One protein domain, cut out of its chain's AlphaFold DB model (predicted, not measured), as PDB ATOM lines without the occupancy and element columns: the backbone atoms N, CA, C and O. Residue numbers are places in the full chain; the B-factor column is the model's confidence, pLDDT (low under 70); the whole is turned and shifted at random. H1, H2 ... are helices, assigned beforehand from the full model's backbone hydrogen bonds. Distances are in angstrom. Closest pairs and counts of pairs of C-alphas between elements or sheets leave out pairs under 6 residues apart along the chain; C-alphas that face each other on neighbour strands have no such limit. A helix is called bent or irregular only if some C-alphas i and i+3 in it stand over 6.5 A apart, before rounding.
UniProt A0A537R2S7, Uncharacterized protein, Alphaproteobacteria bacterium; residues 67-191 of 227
ATOM      1  N   LEU A  67     -20.015  60.423   7.008       76.88
ATOM      2  CA  LEU A  67     -21.009  60.609   8.073       76.88
ATOM      3  C   LEU A  67     -21.789  59.318   8.359       76.88
ATOM      4  O   LEU A  67     -21.935  58.961   9.529       76.88
ATOM      5  N   LEU A  68     -22.212  58.593   7.319       74.38
ATOM      6  CA  LEU A  68     -22.857  57.284   7.459       74.38
ATOM      7  C   LEU A  68     -21.935  56.274   8.159       74.38
ATOM      8  O   LEU A  68     -22.344  55.651   9.137       74.38
ATOM      9  N   ASP A  69     -20.665  56.189   7.756       82.00
ATOM     10  CA  ASP A  69     -19.676  55.320   8.407       82.00
ATOM     11  C   ASP A  69     -19.460  55.695   9.885       82.00
ATOM     12  O   ASP A  69     -19.310  54.825  10.752       82.00
ATOM     13  N   LYS A  70     -19.445  56.999  10.208       82.50
ATOM     14  CA  LYS A  70     -19.332  57.492  11.591       82.50
ATOM     15  C   LYS A  70     -20.553  57.076  12.416       82.50
ATOM     16  O   LYS A  70     -20.386  56.622  13.553       82.50
ATOM     17  N   GLU A  71     -21.755  57.169  11.849       82.88
ATOM     18  CA  GLU A  71     -22.996  56.733  12.495       82.88
ATOM     19  C   GLU A  71     -23.033  55.211  12.701       82.88
ATOM     20  O   GLU A  71     -23.334  54.743  13.805       82.88
ATOM     21  N   GLU A  72     -22.657  54.420  11.695       83.81
ATOM     22  CA  GLU A  72     -22.595  52.961  11.804       83.81
ATOM     23  C   GLU A  72     -21.587  52.509  12.861       83.81
ATOM     24  O   GLU A  72     -21.901  51.662  13.708       83.81
ATOM     25  N   ARG A  73     -20.399  53.128  12.900       84.31
ATOM     26  CA  ARG A  73     -19.403  52.874  13.951       84.31
ATOM     27  C   ARG A  73     -19.940  53.248  15.329       84.31
ATOM     28  O   ARG A  73     -19.764  52.475  16.274       84.31
ATOM     29  N   ALA A  74     -20.622  54.384  15.467       83.38
ATOM     30  CA  ALA A  74     -21.238  54.789  16.729       83.38
ATOM     31  C   ALA A  74     -22.326  53.796  17.176       83.38
ATOM     32  O   ALA A  74     -22.379  53.404  18.348       83.38
ATOM     33  N   LYS A  75     -23.149  53.310  16.242       85.50
ATOM     34  CA  LYS A  75     -24.177  52.291  16.488       85.50
ATOM     35  C   LYS A  75     -23.562  50.958  16.911       85.50
ATOM     36  O   LYS A  75     -24.011  50.367  17.896       85.50
ATOM     37  N   ALA A  76     -22.505  50.512  16.234       82.25
ATOM     38  CA  ALA A  76     -21.775  49.295  16.575       82.25
ATOM     39  C   ALA A  76     -21.115  49.391  17.961       82.25
ATOM     40  O   ALA A  76     -21.237  48.464  18.766       82.25
ATOM     41  N   ARG A  77     -20.485  50.529  18.285       84.75
ATOM     42  CA  ARG A  77     -19.924  50.802  19.620       84.75
ATOM     43  C   ARG A  77     -21.002  50.752  20.699       84.75
ATOM     44  O   ARG A  77     -20.841  50.039  21.688       84.75
ATOM     45  N   ARG A  78     -22.137  51.426  20.482       84.69
ATOM     46  CA  ARG A  78     -23.274  51.411  21.415       84.69
ATOM     47  C   ARG A  78     -23.831  49.999  21.612       84.69
ATOM     48  O   ARG A  78     -24.143  49.633  22.742       84.69
ATOM     49  N   LYS A  79     -23.928  49.195  20.547       86.75
ATOM     50  CA  LYS A  79     -24.354  47.788  20.631       86.75
ATOM     51  C   LYS A  79     -23.397  46.973  21.507       86.75
ATOM     52  O   LYS A  79     -23.842  46.390  22.486       86.75
ATOM     53  N   ARG A  80     -22.089  47.025  21.225       88.06
ATOM     54  CA  ARG A  80     -21.064  46.323  22.021       88.06
ATOM     55  C   ARG A  80     -21.097  46.726  23.495       88.06
ATOM     56  O   ARG A  80     -20.970  45.869  24.363       88.06
ATOM     57  N   TRP A  81     -21.275  48.015  23.783       88.06
ATOM     58  CA  TRP A  81     -21.395  48.500  25.157       88.06
ATOM     59  C   TRP A  81     -22.651  47.958  25.853       88.06
ATOM     60  O   TRP A  81     -22.561  47.466  26.975       88.06
ATOM     61  N   ASN A  82     -23.803  47.971  25.175       85.88
ATOM     62  CA  ASN A  82     -25.044  47.407  25.711       85.88
ATOM     63  C   ASN A  82     -24.930  45.902  25.987       85.88
ATOM     64  O   ASN A  82     -25.434  45.442  27.008       85.88
ATOM     65  N   ASP A  83     -24.272  45.146  25.106       87.38
ATOM     66  CA  ASP A  83     -24.081  43.704  25.275       87.38
ATOM     67  C   ASP A  83     -23.171  43.405  26.475       87.38
ATOM     68  O   ASP A  83     -23.510  42.570  27.315       87.38
ATOM     69  N   LYS A  84     -22.065  44.152  26.616       87.19
ATOM     70  CA  LYS A  84     -21.177  44.067  27.788       87.19
ATOM     71  C   LYS A  84     -21.905  44.409  29.085       87.19
ATOM     72  O   LYS A  84     -21.784  43.676  30.062       87.19
ATOM     73  N   ASP A  85     -22.675  45.494  29.102       85.56
ATOM     74  CA  ASP A  85     -23.432  45.903  30.286       85.56
ATOM     75  C   ASP A  85     -24.541  44.898  30.630       85.56
ATOM     76  O   ASP A  85     -24.745  44.582  31.801       85.56
ATOM     77  N   LYS A  86     -25.219  44.327  29.626       87.88
ATOM     78  CA  LYS A  86     -26.193  43.250  29.837       87.88
ATOM     79  C   LYS A  86     -25.529  42.025  30.466       87.88
ATOM     80  O   LYS A  86     -26.049  41.517  31.452       87.88
ATOM     81  N   ALA A  87     -24.389  41.586  29.932       88.50
ATOM     82  CA  ALA A  87     -23.642  40.456  30.478       88.50
ATOM     83  C   ALA A  87     -23.169  40.723  31.916       88.50
ATOM     84  O   ALA A  87     -23.334  39.869  32.780       88.50
ATOM     85  N   ALA A  88     -22.659  41.926  32.199       87.00
ATOM     86  CA  ALA A  88     -22.257  42.320  33.549       87.00
ATOM     87  C   ALA A  88     -23.439  42.295  34.531       87.00
ATOM     88  O   ALA A  88     -23.316  41.785  35.641       87.00
ATOM     89  N   ARG A  89     -24.607  42.799  34.112       88.56
ATOM     90  CA  ARG A  89     -25.826  42.767  34.929       88.56
ATOM     91  C   ARG A  89     -26.279  41.350  35.239       88.56
ATOM     92  O   ARG A  89     -26.628  41.085  36.382       88.56
ATOM     93  N   GLU A  90     -26.321  40.480  34.236       90.75
ATOM     94  CA  GLU A  90     -26.689  39.076  34.438       90.75
ATOM     95  C   GLU A  90     -25.683  38.377  35.362       90.75
ATOM     96  O   GLU A  90     -26.112  37.752  36.325       90.75
ATOM     97  N   GLY A  91     -24.382  38.633  35.195       91.69
ATOM     98  CA  GLY A  91     -23.342  38.111  36.085       91.69
ATOM     99  C   GLY A  91     -23.544  38.477  37.560       91.69
ATOM    100  O   GLY A  91     -23.388  37.620  38.421       91.69
ATOM    101  N   ILE A  92     -23.969  39.710  37.871       93.88
ATOM    102  CA  ILE A  92     -24.300  40.100  39.256       93.88
ATOM    103  C   ILE A  92     -25.483  39.288  39.801       93.88
ATOM    104  O   ILE A  92     -25.438  38.825  40.940       93.88
ATOM    105  N   TYR A  93     -26.542  39.084  39.010       93.38
ATOM    106  CA  TYR A  93     -27.680  38.270  39.455       93.38
ATOM    107  C   TYR A  93     -27.306  36.794  39.625       93.38
ATOM    108  O   TYR A  93     -27.778  36.167  40.573       93.38
ATOM    109  N   ASP A  94     -26.432  36.266  38.768       93.25
ATOM    110  CA  ASP A  94     -25.907  34.905  38.886       93.25
ATOM    111  C   ASP A  94     -25.045  34.738  40.147       93.25
ATOM    112  O   ASP A  94     -25.186  33.737  40.856       93.25
ATOM    113  N   CYS A  95     -24.211  35.732  40.482       92.75
ATOM    114  CA  CYS A  95     -23.455  35.774  41.739       92.75
ATOM    115  C   CYS A  95     -24.383  35.766  42.961       92.75
ATOM    116  O   CYS A  95     -24.141  35.028  43.911       92.75
ATOM    117  N   LEU A  96     -25.476  36.530  42.907       93.00
ATOM    118  CA  LEU A  96     -26.475  36.607  43.977       93.00
ATOM    119  C   LEU A  96     -27.465  35.431  43.998       93.00
ATOM    120  O   LEU A  96     -28.348  35.406  44.856       93.00
ATOM    121  N   LYS A  97     -27.338  34.474  43.067       92.19
ATOM    122  CA  LYS A  97     -28.248  33.326  42.902       92.19
ATOM    123  C   LYS A  97     -29.711  33.732  42.671       92.19
ATOM    124  O   LYS A  97     -30.635  33.038  43.091       92.19
ATOM    125  N   ILE A  98     -29.935  34.856  41.988       91.12
ATOM    126  CA  ILE A  98     -31.273  35.374  41.688       91.12
ATOM    127  C   ILE A  98     -31.672  34.984  40.265       91.12
ATOM    128  O   ILE A  98     -31.296  35.633  39.284       91.12
ATOM    129  N   TYR A  99     -32.524  33.969  40.161       90.00
ATOM    130  CA  TYR A  99     -33.001  33.451  38.882       90.00
ATOM    131  C   TYR A  99     -34.448  33.855  38.609       90.00
ATOM    132  O   TYR A  99     -35.293  33.888  39.499       90.00
ATOM    133  N   GLY A 100     -34.751  34.146  37.345       89.12
ATOM    134  CA  GLY A 100     -36.104  34.498  36.920       89.12
ATOM    135  C   GLY A 100     -36.463  35.977  37.104       89.12
ATOM    136  O   GLY A 100     -35.927  36.717  37.928       89.12
ATOM    137  N   ARG A 101     -37.387  36.447  36.264       88.25
ATOM    138  CA  ARG A 101     -37.735  37.873  36.166       88.25
ATOM    139  C   ARG A 101     -38.533  38.390  37.370       88.25
ATOM    140  O   ARG A 101     -38.329  39.535  37.778       88.25
ATOM    141  N   SER A 102     -39.449  37.580  37.902       89.88
ATOM    142  CA  SER A 102     -40.266  37.920  39.076       89.88
ATOM    143  C   SER A 102     -39.387  38.090  40.313       89.88
ATOM    144  O   SER A 102     -39.380  39.174  40.894       89.88
ATOM    145  N   ALA A 103     -38.537  37.102  40.608       90.56
ATOM    146  CA  ALA A 103     -37.594  37.145  41.726       90.56
ATOM    147  C   ALA A 103     -36.658  38.359  41.649       90.56
ATOM    148  O   ALA A 103     -36.542  39.111  42.613       90.56
ATOM    149  N   LYS A 104     -36.076  38.642  40.470       91.56
ATOM    150  CA  LYS A 104     -35.285  39.868  40.245       91.56
ATOM    151  C   LYS A 104     -36.064  41.136  40.591       91.56
ATOM    152  O   LYS A 104     -35.479  42.106  41.053       91.56
ATOM    153  N   THR A 105     -37.367  41.177  40.333       90.31
ATOM    154  CA  THR A 105     -38.183  42.368  40.603       90.31
ATOM    155  C   THR A 105     -38.465  42.526  42.094       90.31
ATOM    156  O   THR A 105     -38.320  43.627  42.617       90.31
ATOM    157  N   GLU A 106     -38.854  41.449  42.768       93.00
ATOM    158  CA  GLU A 106     -39.182  41.453  44.196       93.00
ATOM    159  C   GLU A 106     -37.950  41.713  45.057       93.00
ATOM    160  O   GLU A 106     -37.951  42.643  45.860       93.00
ATOM    161  N   ILE A 107     -36.860  40.989  44.805       93.38
ATOM    162  CA  ILE A 107     -35.610  41.144  45.549       93.38
ATOM    163  C   ILE A 107     -35.018  42.541  45.336       93.38
ATOM    164  O   ILE A 107     -34.563  43.162  46.291       93.38
ATOM    165  N   ASN A 108     -35.076  43.091  44.118       92.00
ATOM    166  CA  ASN A 108     -34.629  44.467  43.895       92.00
ATOM    167  C   ASN A 108     -35.488  45.490  44.642       92.00
ATOM    168  O   ASN A 108     -34.948  46.496  45.088       92.00
ATOM    169  N   LYS A 109     -36.806  45.272  44.762       90.94
ATOM    170  CA  LYS A 109     -37.680  46.153  45.554       90.94
ATOM    171  C   LYS A 109     -37.326  46.079  47.035       90.94
ATOM    172  O   LYS A 109     -37.217  47.120  47.672       90.94
ATOM    173  N   GLU A 110     -37.127  44.873  47.555       93.19
ATOM    174  CA  GLU A 110     -36.721  44.664  48.942       93.19
ATOM    175  C   GLU A 110     -35.370  45.318  49.236       93.19
ATOM    176  O   GLU A 110     -35.265  46.133  50.151       93.19
ATOM    177  N   PHE A 111     -34.362  45.023  48.414       94.19
ATOM    178  CA  PHE A 111     -33.026  45.592  48.544       94.19
ATOM    179  C   PHE A 111     -33.056  47.119  48.466       94.19
ATOM    180  O   PHE A 111     -32.502  47.785  49.334       94.19
ATOM    181  N   ALA A 112     -33.757  47.684  47.477       91.69
ATOM    182  CA  ALA A 112     -33.949  49.127  47.335       91.69
ATOM    183  C   ALA A 112     -34.624  49.756  48.569       91.69
ATOM    184  O   ALA A 112     -34.233  50.842  48.999       91.69
ATOM    185  N   GLY A 113     -35.590  49.055  49.172       90.38
ATOM    186  CA  GLY A 113     -36.289  49.494  50.380       90.38
ATOM    187  C   GLY A 113     -35.365  49.722  51.582       90.38
ATOM    188  O   GLY A 113     -35.640  50.578  52.423       90.38
ATOM    189  N   LEU A 114     -34.227  49.023  51.646       90.94
ATOM    190  CA  LEU A 114     -33.236  49.192  52.718       90.94
ATOM    191  C   LEU A 114     -32.527  50.554  52.683       90.94
ATOM    192  O   LEU A 114     -31.980  50.979  53.703       90.94
ATOM    193  N   PHE A 115     -32.541  51.231  51.535       89.38
ATOM    194  CA  PHE A 115     -31.897  52.529  51.324       89.38
ATOM    195  C   PHE A 115     -32.881  53.692  51.482       89.38
ATOM    196  O   PHE A 115     -32.525  54.736  52.028       89.38
ATOM    197  N   THR A 116     -34.137  53.500  51.074       81.50
ATOM    198  CA  THR A 116     -35.180  54.527  51.190       81.50
ATOM    199  C   THR A 116     -35.668  54.709  52.626       81.50
ATOM    200  O   THR A 116     -36.034  55.812  53.009       81.50
ATOM    201  N   CYS A 117     -35.638  53.653  53.446       70.75
ATOM    202  CA  CYS A 117     -36.084  53.685  54.846       70.75
ATOM    203  C   CYS A 117     -34.945  54.003  55.835       70.75
ATOM    204  O   CYS A 117     -34.971  53.567  56.987       70.75
ATOM    205  N   HIS A 118     -33.899  54.697  55.383       68.50
ATOM    206  CA  HIS A 118     -32.740  54.993  56.216       68.50
ATOM    207  C   HIS A 118     -33.079  56.054  57.285       68.50
ATOM    208  O   HIS A 118     -33.571  57.121  56.928       68.50
ATOM    209  N   PRO A 119     -32.744  55.829  58.573       64.62
ATOM    210  CA  PRO A 119     -33.146  56.715  59.670       64.62
ATOM    211  C   PRO A 119     -32.506  58.115  59.642       64.62
ATOM    212  O   PRO A 119     -33.177  59.076  59.984       64.62
ATOM    213  N   THR A 120     -31.232  58.256  59.243       69.81
ATOM    214  CA  THR A 120     -30.557  59.576  59.204       69.81
ATOM    215  C   THR A 120     -30.561  60.254  57.833       69.81
ATOM    216  O   THR A 120     -30.748  61.463  57.755       69.81
ATOM    217  N   THR A 121     -30.339  59.513  56.744       74.56
ATOM    218  CA  THR A 121     -30.288  60.081  55.388       74.56
ATOM    219  C   THR A 121     -30.958  59.121  54.411       74.56
ATOM    220  O   THR A 121     -30.319  58.166  53.966       74.56
ATOM    221  N   PRO A 122     -32.250  59.330  54.100       81.31
ATOM    222  CA  PRO A 122     -32.941  58.561  53.076       81.31
ATOM    223  C   PRO A 122     -32.209  58.698  51.743       81.31
ATOM    224  O   PRO A 122     -31.986  59.808  51.259       81.31
ATOM    225  N   ILE A 123     -31.833  57.569  51.148       85.94
ATOM    226  CA  ILE A 123     -31.236  57.549  49.816       85.94
ATOM    227  C   ILE A 123     -32.386  57.348  48.834       85.94
ATOM    228  O   ILE A 123     -32.935  56.252  48.695       85.94
ATOM    229  N   ASP A 124     -32.767  58.429  48.161       82.81
ATOM    230  CA  ASP A 124     -33.764  58.394  47.103       82.81
ATOM    231  C   ASP A 124     -33.148  57.816  45.823       82.81
ATOM    232  O   ASP A 124     -32.461  58.496  45.056       82.81
ATOM    233  N   LEU A 125     -33.436  56.536  45.587       82.06
ATOM    234  CA  LEU A 125     -33.051  55.800  44.380       82.06
ATOM    235  C   LEU A 125     -33.863  56.215  43.139       82.06
ATOM    236  O   LEU A 125     -33.646  55.682  42.048       82.06
ATOM    237  N   SER A 126     -34.860  57.091  43.301       73.06
ATOM    238  CA  SER A 126     -35.804  57.477  42.255       73.06
ATOM    239  C   SER A 126     -35.510  58.824  41.602       73.06
ATOM    240  O   SER A 126     -35.946  59.006  40.464       73.06
ATOM    241  N   ARG A 127     -34.794  59.730  42.281       70.56
ATOM    242  CA  ARG A 127     -34.527  61.100  41.802       70.56
ATOM    243  C   ARG A 127     -33.047  61.443  41.690       70.56
ATOM    244  O   ARG A 127     -32.676  62.155  40.764       70.56
ATOM    245  N   SER A 128     -32.217  60.927  42.590       79.69
ATOM    246  CA  SER A 128     -30.792  61.261  42.631       79.69
ATOM    247  C   SER A 128     -29.950  60.229  41.882       79.69
ATOM    248  O   SER A 128     -30.363  59.082  41.680       79.69
ATOM    249  N   LYS A 129     -28.750  60.623  41.465       83.94
ATOM    250  CA  LYS A 129     -27.715  59.722  40.950       83.94
ATOM    251  C   LYS A 129     -26.938  59.107  42.111       83.94
ATOM    252  O   LYS A 129     -26.942  59.615  43.226       83.94
ATOM    253  N   PHE A 130     -26.242  58.007  41.829       85.25
ATOM    254  CA  PHE A 130     -25.386  57.346  42.817       85.25
ATOM    255  C   PHE A 130     -24.320  58.309  43.367       85.25
ATOM    256  O   PHE A 130     -24.100  58.349  44.573       85.25
ATOM    257  N   ASP A 131     -23.718  59.108  42.483       86.12
ATOM    258  CA  ASP A 131     -22.613  60.015  42.815       86.12
ATOM    259  C   ASP A 131     -23.073  61.324  43.482       86.12
ATOM    260  O   ASP A 131     -22.240  62.100  43.941       86.12
ATOM    261  N   ASP A 132     -24.387  61.563  43.588       88.00
ATOM    262  CA  ASP A 132     -24.928  62.730  44.300       88.00
ATOM    263  C   ASP A 132     -24.795  62.573  45.827       88.00
ATOM    264  O   ASP A 132     -24.918  63.540  46.580       88.00
ATOM    265  N   TYR A 133     -24.550  61.349  46.303       87.88
ATOM    266  CA  TYR A 133     -24.364  61.041  47.714       87.88
ATOM    267  C   TYR A 133     -22.881  60.892  48.044       87.88
ATOM    268  O   TYR A 133     -22.120  60.268  47.305       87.88
ATOM    269  N   ASN A 134     -22.475  61.384  49.217       90.62
ATOM    270  CA  ASN A 134     -21.122  61.147  49.703       90.62
ATOM    271  C   ASN A 134     -20.894  59.639  49.897       90.62
ATOM    272  O   ASN A 134     -21.589  58.980  50.681       90.62
ATOM    273  N   TYR A 135     -19.913  59.097  49.175       91.06
ATOM    274  CA  TYR A 135     -19.678  57.663  49.171       91.06
ATOM    275  C   TYR A 135     -19.292  57.133  50.555       91.06
ATOM    276  O   TYR A 135     -19.868  56.153  51.013       91.06
ATOM    277  N   GLU A 136     -18.372  57.796  51.255       91.25
ATOM    278  CA  GLU A 136     -17.835  57.305  52.528       91.25
ATOM    279  C   GLU A 136     -18.806  57.483  53.694       91.25
ATOM    280  O   GLU A 136     -18.913  56.603  54.549       91.25
ATOM    281  N   THR A 137     -19.534  58.600  53.736       89.19
ATOM    282  CA  THR A 137     -20.382  58.929  54.893       89.19
ATOM    283  C   THR A 137     -21.831  58.479  54.736       89.19
ATOM    284  O   THR A 137     -22.491  58.224  55.743       89.19
ATOM    285  N   VAL A 138     -22.331  58.324  53.503       89.81
ATOM    286  CA  VAL A 138     -23.733  57.958  53.234       89.81
ATOM    287  C   VAL A 138     -23.834  56.584  52.576       89.81
ATOM    288  O   VAL A 138     -24.454  55.673  53.133       89.81
ATOM    289  N   MET A 139     -23.204  56.396  51.413       91.75
ATOM    290  CA  MET A 139     -23.421  55.191  50.601       91.75
ATOM    291  C   MET A 139     -22.793  53.946  51.220       91.75
ATOM    292  O   MET A 139     -23.469  52.936  51.398       91.75
ATOM    293  N   ARG A 140     -21.516  54.006  51.593       92.62
ATOM    294  CA  ARG A 140     -20.756  52.873  52.125       92.62
ATOM    295  C   ARG A 140     -21.369  52.307  53.412       92.62
ATOM    296  O   ARG A 140     -21.563  51.089  53.470       92.62
ATOM    297  N   PRO A 141     -21.760  53.112  54.423       92.19
ATOM    298  CA  PRO A 141     -22.483  52.603  55.589       92.19
ATOM    299  C   PRO A 141     -23.837  51.983  55.222       92.19
ATOM    300  O   PRO A 141     -24.219  50.960  55.796       92.19
ATOM    301  N   ALA A 142     -24.554  52.560  54.252       92.38
ATOM    302  CA  ALA A 142     -25.828  52.019  53.792       92.38
ATOM    303  C   ALA A 142     -25.682  50.667  53.093       92.38
ATOM    304  O   ALA A 142     -26.402  49.729  53.438       92.38
ATOM    305  N   ILE A 143     -24.702  50.536  52.198       94.81
ATOM    306  CA  ILE A 143     -24.400  49.286  51.499       94.81
ATOM    307  C   ILE A 143     -23.978  48.211  52.502       94.81
ATOM    308  O   ILE A 143     -24.514  47.111  52.442       94.81
ATOM    309  N   LYS A 144     -23.110  48.522  53.479       94.25
ATOM    310  CA  LYS A 144     -22.702  47.561  54.526       94.25
ATOM    311  C   LYS A 144     -23.886  47.013  55.324       94.25
ATOM    312  O   LYS A 144     -23.957  45.819  55.605       94.25
ATOM    313  N   ARG A 145     -24.832  47.874  55.707       92.62
ATOM    314  CA  ARG A 145     -26.034  47.417  56.421       92.62
ATOM    315  C   ARG A 145     -26.958  46.612  55.518       92.62
ATOM    316  O   ARG A 145     -27.524  45.620  55.976       92.62
ATOM    317  N   ALA A 146     -27.123  47.028  54.264       93.88
ATOM    318  CA  ALA A 146     -27.945  46.307  53.303       93.88
ATOM    319  C   ALA A 146     -27.362  44.918  53.010       93.88
ATOM    320  O   ALA A 146     -28.090  43.935  53.099       93.88
ATOM    321  N   SER A 147     -26.053  44.813  52.769       96.00
ATOM    322  CA  SER A 147     -25.365  43.538  52.544       96.00
ATOM    323  C   SER A 147     -25.498  42.611  53.751       96.00
ATOM    324  O   SER A 147     -25.851  41.443  53.609       96.00
ATOM    325  N   TRP A 148     -25.329  43.131  54.972       95.19
ATOM    326  CA  TRP A 148     -25.547  42.348  56.191       95.19
ATOM    327  C   TRP A 148     -26.991  41.830  56.312       95.19
ATOM    328  O   TRP A 148     -27.201  40.645  56.563       95.19
ATOM    329  N   LYS A 149     -28.001  42.678  56.081       95.00
ATOM    330  CA  LYS A 149     -29.409  42.251  56.124       95.00
ATOM    331  C   LYS A 149     -29.728  41.203  55.059       95.00
ATOM    332  O   LYS A 149     -30.358  40.193  55.362       95.00
ATOM    333  N   MET A 150     -29.281  41.426  53.826       95.88
ATOM    334  CA  MET A 150     -29.558  40.514  52.719       95.88
ATOM    335  C   MET A 150     -28.826  39.186  52.884       95.88
ATOM    336  O   MET A 150     -29.424  38.140  52.656       95.88
ATOM    337  N   SER A 151     -27.577  39.198  53.355       96.12
ATOM    338  CA  SER A 151     -26.818  37.966  53.595       96.12
ATOM    339  C   SER A 151     -27.447  37.070  54.656       96.12
ATOM    340  O   SER A 151     -27.439  35.849  54.509       96.12
ATOM    341  N   LYS A 152     -28.079  37.653  55.682       95.56
ATOM    342  CA  LYS A 152     -28.848  36.889  56.673       95.56
ATOM    343  C   LYS A 152     -30.077  36.204  56.083       95.56
ATOM    344  O   LYS A 152     -30.441  35.134  56.555       95.56
ATOM    345  N   ARG A 153     -30.710  36.804  55.072       94.44
ATOM    346  CA  ARG A 153     -31.946  36.283  54.472       94.44
ATOM    347  C   ARG A 153     -31.707  35.349  53.285       94.44
ATOM    348  O   ARG A 153     -32.433  34.376  53.128       94.44
ATOM    349  N   TYR A 154     -30.715  35.651  52.454       93.50
ATOM    350  CA  TYR A 154     -30.497  35.007  51.154       93.50
ATOM    351  C   TYR A 154     -29.158  34.268  51.043       93.50
ATOM    352  O   TYR A 154     -28.915  33.590  50.044       93.50
ATOM    353  N   GLY A 155     -28.293  34.372  52.054       93.06
ATOM    354  CA  GLY A 155     -27.023  33.655  52.130       93.06
ATOM    355  C   GLY A 155     -25.784  34.512  51.839       93.06
ATOM    356  O   GLY A 155     -25.881  35.692  51.496       93.06
ATOM    357  N   PRO A 156     -24.586  33.921  51.972       92.94
ATOM    358  CA  PRO A 156     -23.315  34.646  52.063       92.94
ATOM    359  C   PRO A 156     -22.885  35.363  50.772       92.94
ATOM    360  O   PRO A 156     -22.007  36.216  50.819       92.94
ATOM    361  N   TRP A 157     -23.515  35.063  49.636       93.50
ATOM    362  CA  TRP A 157     -23.253  35.691  48.331       93.50
ATOM    363  C   TRP A 157     -23.604  37.188  48.290       93.50
ATOM    364  O   TRP A 157     -23.150  37.902  47.401       93.50
ATOM    365  N   TRP A 158     -24.391  37.679  49.252       95.62
ATOM    366  CA  TRP A 158     -24.724  39.098  49.409       95.62
ATOM    367  C   TRP A 158     -23.621  39.863  50.144       95.62
ATOM    368  O   TRP A 158     -23.842  40.456  51.203       95.62
ATOM    369  N   ASP A 159     -22.417  39.834  49.584       94.56
ATOM    370  CA  ASP A 159     -21.287  40.588  50.111       94.56
ATOM    371  C   ASP A 159     -21.385  42.087  49.778       94.56
ATOM    372  O   ASP A 159     -22.249  42.547  49.023       94.56
ATOM    373  N   TYR A 160     -20.499  42.877  50.384       95.00
ATOM    374  CA  TYR A 160     -20.476  44.325  50.193       95.00
ATOM    375  C   TYR A 160     -20.291  44.717  48.718       95.00
ATOM    376  O   TYR A 160     -21.040  45.549  48.209       95.00
ATOM    377  N   ASN A 161     -19.327  44.099  48.031       94.62
ATOM    378  CA  ASN A 161     -18.944  44.467  46.668       94.62
ATOM    379  C   ASN A 161     -20.080  44.191  45.676       94.62
ATOM    380  O   ASN A 161     -20.422  45.032  44.846       94.62
ATOM    381  N   THR A 162     -20.720  43.031  45.798       94.06
ATOM    382  CA  THR A 162     -21.833  42.628  44.937       94.06
ATOM    383  C   THR A 162     -23.064  43.495  45.201       94.06
ATOM    384  O   THR A 162     -23.762  43.883  44.262       94.06
ATOM    385  N   CYS A 163     -23.309  43.867  46.463       95.06
ATOM    386  CA  CYS A 163     -24.373  44.804  46.821       95.06
ATOM    387  C   CYS A 163     -24.126  46.212  46.264       95.06
ATOM    388  O   CYS A 163     -25.068  46.849  45.792       95.06
ATOM    389  N   GLU A 164     -22.885  46.703  46.299       95.19
ATOM    390  CA  GLU A 164     -22.524  47.989  45.702       95.19
ATOM    391  C   GLU A 164     -22.804  47.994  44.193       95.19
ATOM    392  O   GLU A 164     -23.475  48.895  43.683       95.19
ATOM    393  N   GLU A 165     -22.352  46.964  43.480       92.69
ATOM    394  CA  GLU A 165     -22.578  46.844  42.040       92.69
ATOM    395  C   GLU A 165     -24.064  46.733  41.694       92.69
ATOM    396  O   GLU A 165     -24.551  47.411  40.778       92.69
ATOM    397  N   LEU A 166     -24.823  45.940  42.458       93.56
ATOM    398  CA  LEU A 166     -26.270  45.853  42.295       93.56
ATOM    399  C   LEU A 166     -26.927  47.225  42.486       93.56
ATOM    400  O   LEU A 166     -27.779  47.620  41.683       93.56
ATOM    401  N   LEU A 167     -26.505  47.982  43.501       93.06
ATOM    402  CA  LEU A 167     -27.016  49.323  43.755       93.06
ATOM    403  C   LEU A 167     -26.710  50.266  42.582       93.06
ATOM    404  O   LEU A 167     -27.621  50.926  42.072       93.06
ATOM    405  N   ARG A 168     -25.476  50.261  42.064       90.94
ATOM    406  CA  ARG A 168     -25.094  51.024  40.859       90.94
ATOM    407  C   ARG A 168     -25.943  50.637  39.645       90.94
ATOM    408  O   ARG A 168     -26.319  51.501  38.850       90.94
ATOM    409  N   ILE A 169     -26.260  49.353  39.474       89.31
ATOM    410  CA  ILE A 169     -27.147  48.867  38.405       89.31
ATOM    411  C   ILE A 169     -28.575  49.397  38.591       89.31
ATOM    412  O   ILE A 169     -29.216  49.771  37.605       89.31
ATOM    413  N   ILE A 170     -29.089  49.443  39.823       89.62
ATOM    414  CA  ILE A 170     -30.435  49.951  40.126       89.62
ATOM    415  C   ILE A 170     -30.548  51.437  39.759       89.62
ATOM    416  O   ILE A 170     -31.450  51.786  38.988       89.62
ATOM    417  N   PHE A 171     -29.598  52.276  40.190       88.69
ATOM    418  CA  PHE A 171     -29.540  53.691  39.798       88.69
ATOM    419  C   PHE A 171     -29.470  53.858  38.270       88.69
ATOM    420  O   PHE A 171     -30.277  54.576  37.673       88.69
ATOM    421  N   ARG A 172     -28.575  53.124  37.592       84.75
ATOM    422  CA  ARG A 172     -28.445  53.175  36.121       84.75
ATOM    423  C   ARG A 172     -29.723  52.751  35.394       84.75
ATOM    424  O   ARG A 172     -30.111  53.355  34.391       84.75
ATOM    425  N   ASN A 173     -30.400  51.707  35.871       83.56
ATOM    426  CA  ASN A 173     -31.640  51.221  35.266       83.56
ATOM    427  C   ASN A 173     -32.774  52.238  35.377       83.56
ATOM    428  O   ASN A 173     -33.615  52.301  34.479       83.56
ATOM    429  N   LYS A 174     -32.802  53.026  36.452       78.88
ATOM    430  CA  LYS A 174     -33.788  54.087  36.637       78.88
ATOM    431  C   LYS A 174     -33.622  55.186  35.586       78.88
ATOM    432  O   LYS A 174     -34.571  55.418  34.835       78.88
ATOM    433  N   VAL A 175     -32.408  55.719  35.427       78.00
ATOM    434  CA  VAL A 175     -32.069  56.706  34.380       78.00
ATOM    435  C   VAL A 175     -32.422  56.178  32.985       78.00
ATOM    436  O   VAL A 175     -33.066  56.850  32.183       78.00
ATOM    437  N   ARG A 176     -32.089  54.912  32.696       79.69
ATOM    438  CA  ARG A 176     -32.455  54.277  31.417       79.69
ATOM    439  C   ARG A 176     -33.963  54.208  31.185       79.69
ATOM    440  O   ARG A 176     -34.404  54.396  30.053       79.69
ATOM    441  N   ARG A 177     -34.763  53.909  32.213       82.19
ATOM    442  CA  ARG A 177     -36.229  53.862  32.081       82.19
ATOM    443  C   ARG A 177     -36.801  55.238  31.759       82.19
ATOM    444  O   ARG A 177     -37.722  55.305  30.953       82.19
ATOM    445  N   GLU A 178     -36.272  56.299  32.353       80.50
ATOM    446  CA  GLU A 178     -36.717  57.672  32.087       80.50
ATOM    447  C   GLU A 178     -36.374  58.104  30.663       80.50
ATOM    448  O   GLU A 178     -37.284  58.443  29.908       80.50
ATOM    449  N   ASN A 179     -35.129  57.896  30.232       80.56
ATOM    450  CA  ASN A 179     -34.718  58.155  28.849       80.56
ATOM    451  C   ASN A 179     -35.553  57.350  27.835       80.56
ATOM    452  O   ASN A 179     -35.874  57.829  26.747       80.56
ATOM    453  N   ASN A 180     -35.926  56.108  28.164       84.44
ATOM    454  CA  ASN A 180     -36.784  55.294  27.301       84.44
ATOM    455  C   ASN A 180     -38.230  55.812  27.248       84.44
ATOM    456  O   ASN A 180     -38.846  55.751  26.183       84.44
ATOM    457  N   LYS A 181     -38.774  56.321  28.363       85.81
ATOM    458  CA  LYS A 181     -40.102  56.956  28.393       85.81
ATOM    459  C   LYS A 181     -40.124  58.211  27.526       85.81
ATOM    460  O   LYS A 181     -41.036  58.361  26.720       85.81
ATOM    461  N   GLU A 182     -39.108  59.056  27.650       81.12
ATOM    462  CA  GLU A 182     -38.974  60.277  26.856       81.12
ATOM    463  C   GLU A 182     -38.847  59.964  25.360       81.12
ATOM    464  O   GLU A 182     -39.606  60.487  24.546       81.12
ATOM    465  N   LYS A 183     -37.990  59.005  24.981       85.06
ATOM    466  CA  LYS A 183     -37.887  58.536  23.587       85.06
ATOM    467  C   LYS A 183     -39.208  57.999  23.043       85.06
ATOM    468  O   LYS A 183     -39.553  58.259  21.890       85.06
ATOM    469  N   ALA A 184     -39.949  57.239  23.850       87.31
ATOM    470  CA  ALA A 184     -41.260  56.735  23.456       87.31
ATOM    471  C   ALA A 184     -42.278  57.876  23.278       87.31
ATOM    472  O   ALA A 184     -43.067  57.839  22.333       87.31
ATOM    473  N   ALA A 185     -42.241  58.896  24.141       88.69
ATOM    474  CA  ALA A 185     -43.071  60.091  24.018       88.69
ATOM    475  C   ALA A 185     -42.737  60.878  22.743       88.69
ATOM    476  O   ALA A 185     -43.640  61.174  21.962       88.69
ATOM    477  N   LEU A 186     -41.450  61.106  22.464       87.88
ATOM    478  CA  LEU A 186     -40.993  61.784  21.252       87.88
ATOM    479  C   LEU A 186     -41.405  61.029  19.982       87.88
ATOM    480  O   LEU A 186     -41.887  61.634  19.029       87.88
ATOM    481  N   LYS A 187     -41.286  59.693  19.971       90.00
ATOM    482  CA  LYS A 187     -41.739  58.871  18.837       90.00
ATOM    483  C   LYS A 187     -43.246  59.018  18.592       90.00
ATOM    484  O   LYS A 187     -43.672  59.103  17.445       90.00
ATOM    485  N   ARG A 188     -44.053  59.065  19.659       89.94
ATOM    486  CA  ARG A 188     -45.504  59.296  19.559       89.94
ATOM    487  C   ARG A 188     -45.826  60.701  19.054       89.94
ATOM    488  O   ARG A 188     -46.766  60.841  18.281       89.94
ATOM    489  N   LEU A 189     -45.068  61.714  19.476       89.62
ATOM    490  CA  LEU A 189     -45.239  63.091  19.012       89.62
ATOM    491  C   LEU A 189     -44.946  63.207  17.512       89.62
ATOM    492  O   LEU A 189     -45.827  63.624  16.768       89.62
ATOM    493  N   LYS A 190     -43.785  62.713  17.062       86.88
ATOM    494  CA  LYS A 190     -43.411  62.695  15.637       86.88
ATOM    495  C   LYS A 190     -44.456  61.993  14.774       86.88
ATOM    496  O   LYS A 190     -44.841  62.508  13.735       86.88
ATOM    497  N   LEU A 191     -44.974  60.850  15.234       90.44
ATOM    498  CA  LEU A 191     -46.031  60.130  14.519       90.44
ATOM    499  C   LEU A 191     -47.333  60.944  14.419       90.44
ATOM    500  O   LEU A 191     -48.023  60.885  13.407       90.44
TER     501      LEU A 191
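Overview. This is residues 67 to 191 of the 227 residues of an uncharacterized protein of Alphaproteobacteria bacterium (UniProt A0A537R2S7). Two long helices, H1 and H4, make a wide V whose two arms meet in a compact head at one end, while their far ends, residues 67 to 84 of H1 and 176 to 191 of H4, stick out free. The head holds the shorter helices H2 and H3, the long unnamed stretch of residues 117 to 134, and the parts of H1 and H4 where the V closes. The printed part has 125 residues with four named helices in the order H1, H2, H3, H4 and no named strand, and its class is all helix. The whole is loose, with a radius of gyration of the C-alphas of 17.2 A, and elongated, spanning 53 by 29 by 29 A; the two free arms make its length.

Arrangement. The longest helix is H4, residues 160 to 191, and it touches H1, residues 67 to 95, at a steep tilt of 41 degrees, opposite ways. They touch with residues 162 to 169 of H4 and 89 to 95 of H1 alone, and the closest C-alphas are those of Ile 92 and Thr 162, 6.7 A apart. H4 also touches H3, residues 135 to 154, about perpendicular at 79 degrees, with residues 160 to 164 of H4 and 143 to 147 of H3 alone; the closest C-alphas are those of Ser 147 and Tyr 160, 5.5 A apart. H3 touches H2, residues 101 to 116, at a steep tilt of 46 degrees, opposite ways. Here residues 142 to 150 of H3 and 111 to 115 of H2 alone take part, and the closest C-alphas are those of Leu 114 and Ala 146, 6.1 A apart. The helix packing is mostly crossed: of these 3 touching pairs, 0 are at a shallow tilt. H2 and H4 are close but not clearly touching, with the C-alphas of Ala 112 and Leu 167 closest at 7.8 A, and at 72 degrees their lines are only just about perpendicular. H1 and H2 are also close but not clearly touching, with the C-alphas of Tyr 93 and Lys 104 closest at 7.8 A, and about perpendicular at 83 degrees. H1 and H3 are apart. Each O i to N i+4 pair is within hydrogen-bond range in H1 and H4, against 11 of 12 in H2 and 14 of 16 in H3.

Along the chain. H4 is 46.6 A from first to last C-alpha, beginning at C-alpha 160 at (-20.476, 44.325, 50.193) and ending at C-alpha 191 at (-46.031, 60.130, 14.519). H1, with 29 residues, is 41.9 A long and begins at C-alpha 67 at (-21.009, 60.609, 8.073). H3 has 20 residues and is 25.2 A long; it is irregular, but only just, with C-alphas 137 and 140 at 6.7 A. H2 has 16 residues and is 22.6 A long.

Size, cuts and confidence. The two C-alphas farthest apart are those of Leu 67 and Lys 152, at 54.6 A, while the first and last printed C-alphas, of Leu 67 and Leu 191, are 25.8 A apart. Without the stretches that stand free, the body has 91 residues, spans 33 by 29 by 20 A and has a radius of gyration of 12.4 A. The printed part has no cut. The links from H1 to H2 and from H3 to H4 are tight, with 5 residues each, and the link from H2 to H3 is long, with 18 residues. The mean pLDDT of the printed part is 87.8, and residues 118 to 120 are under 70.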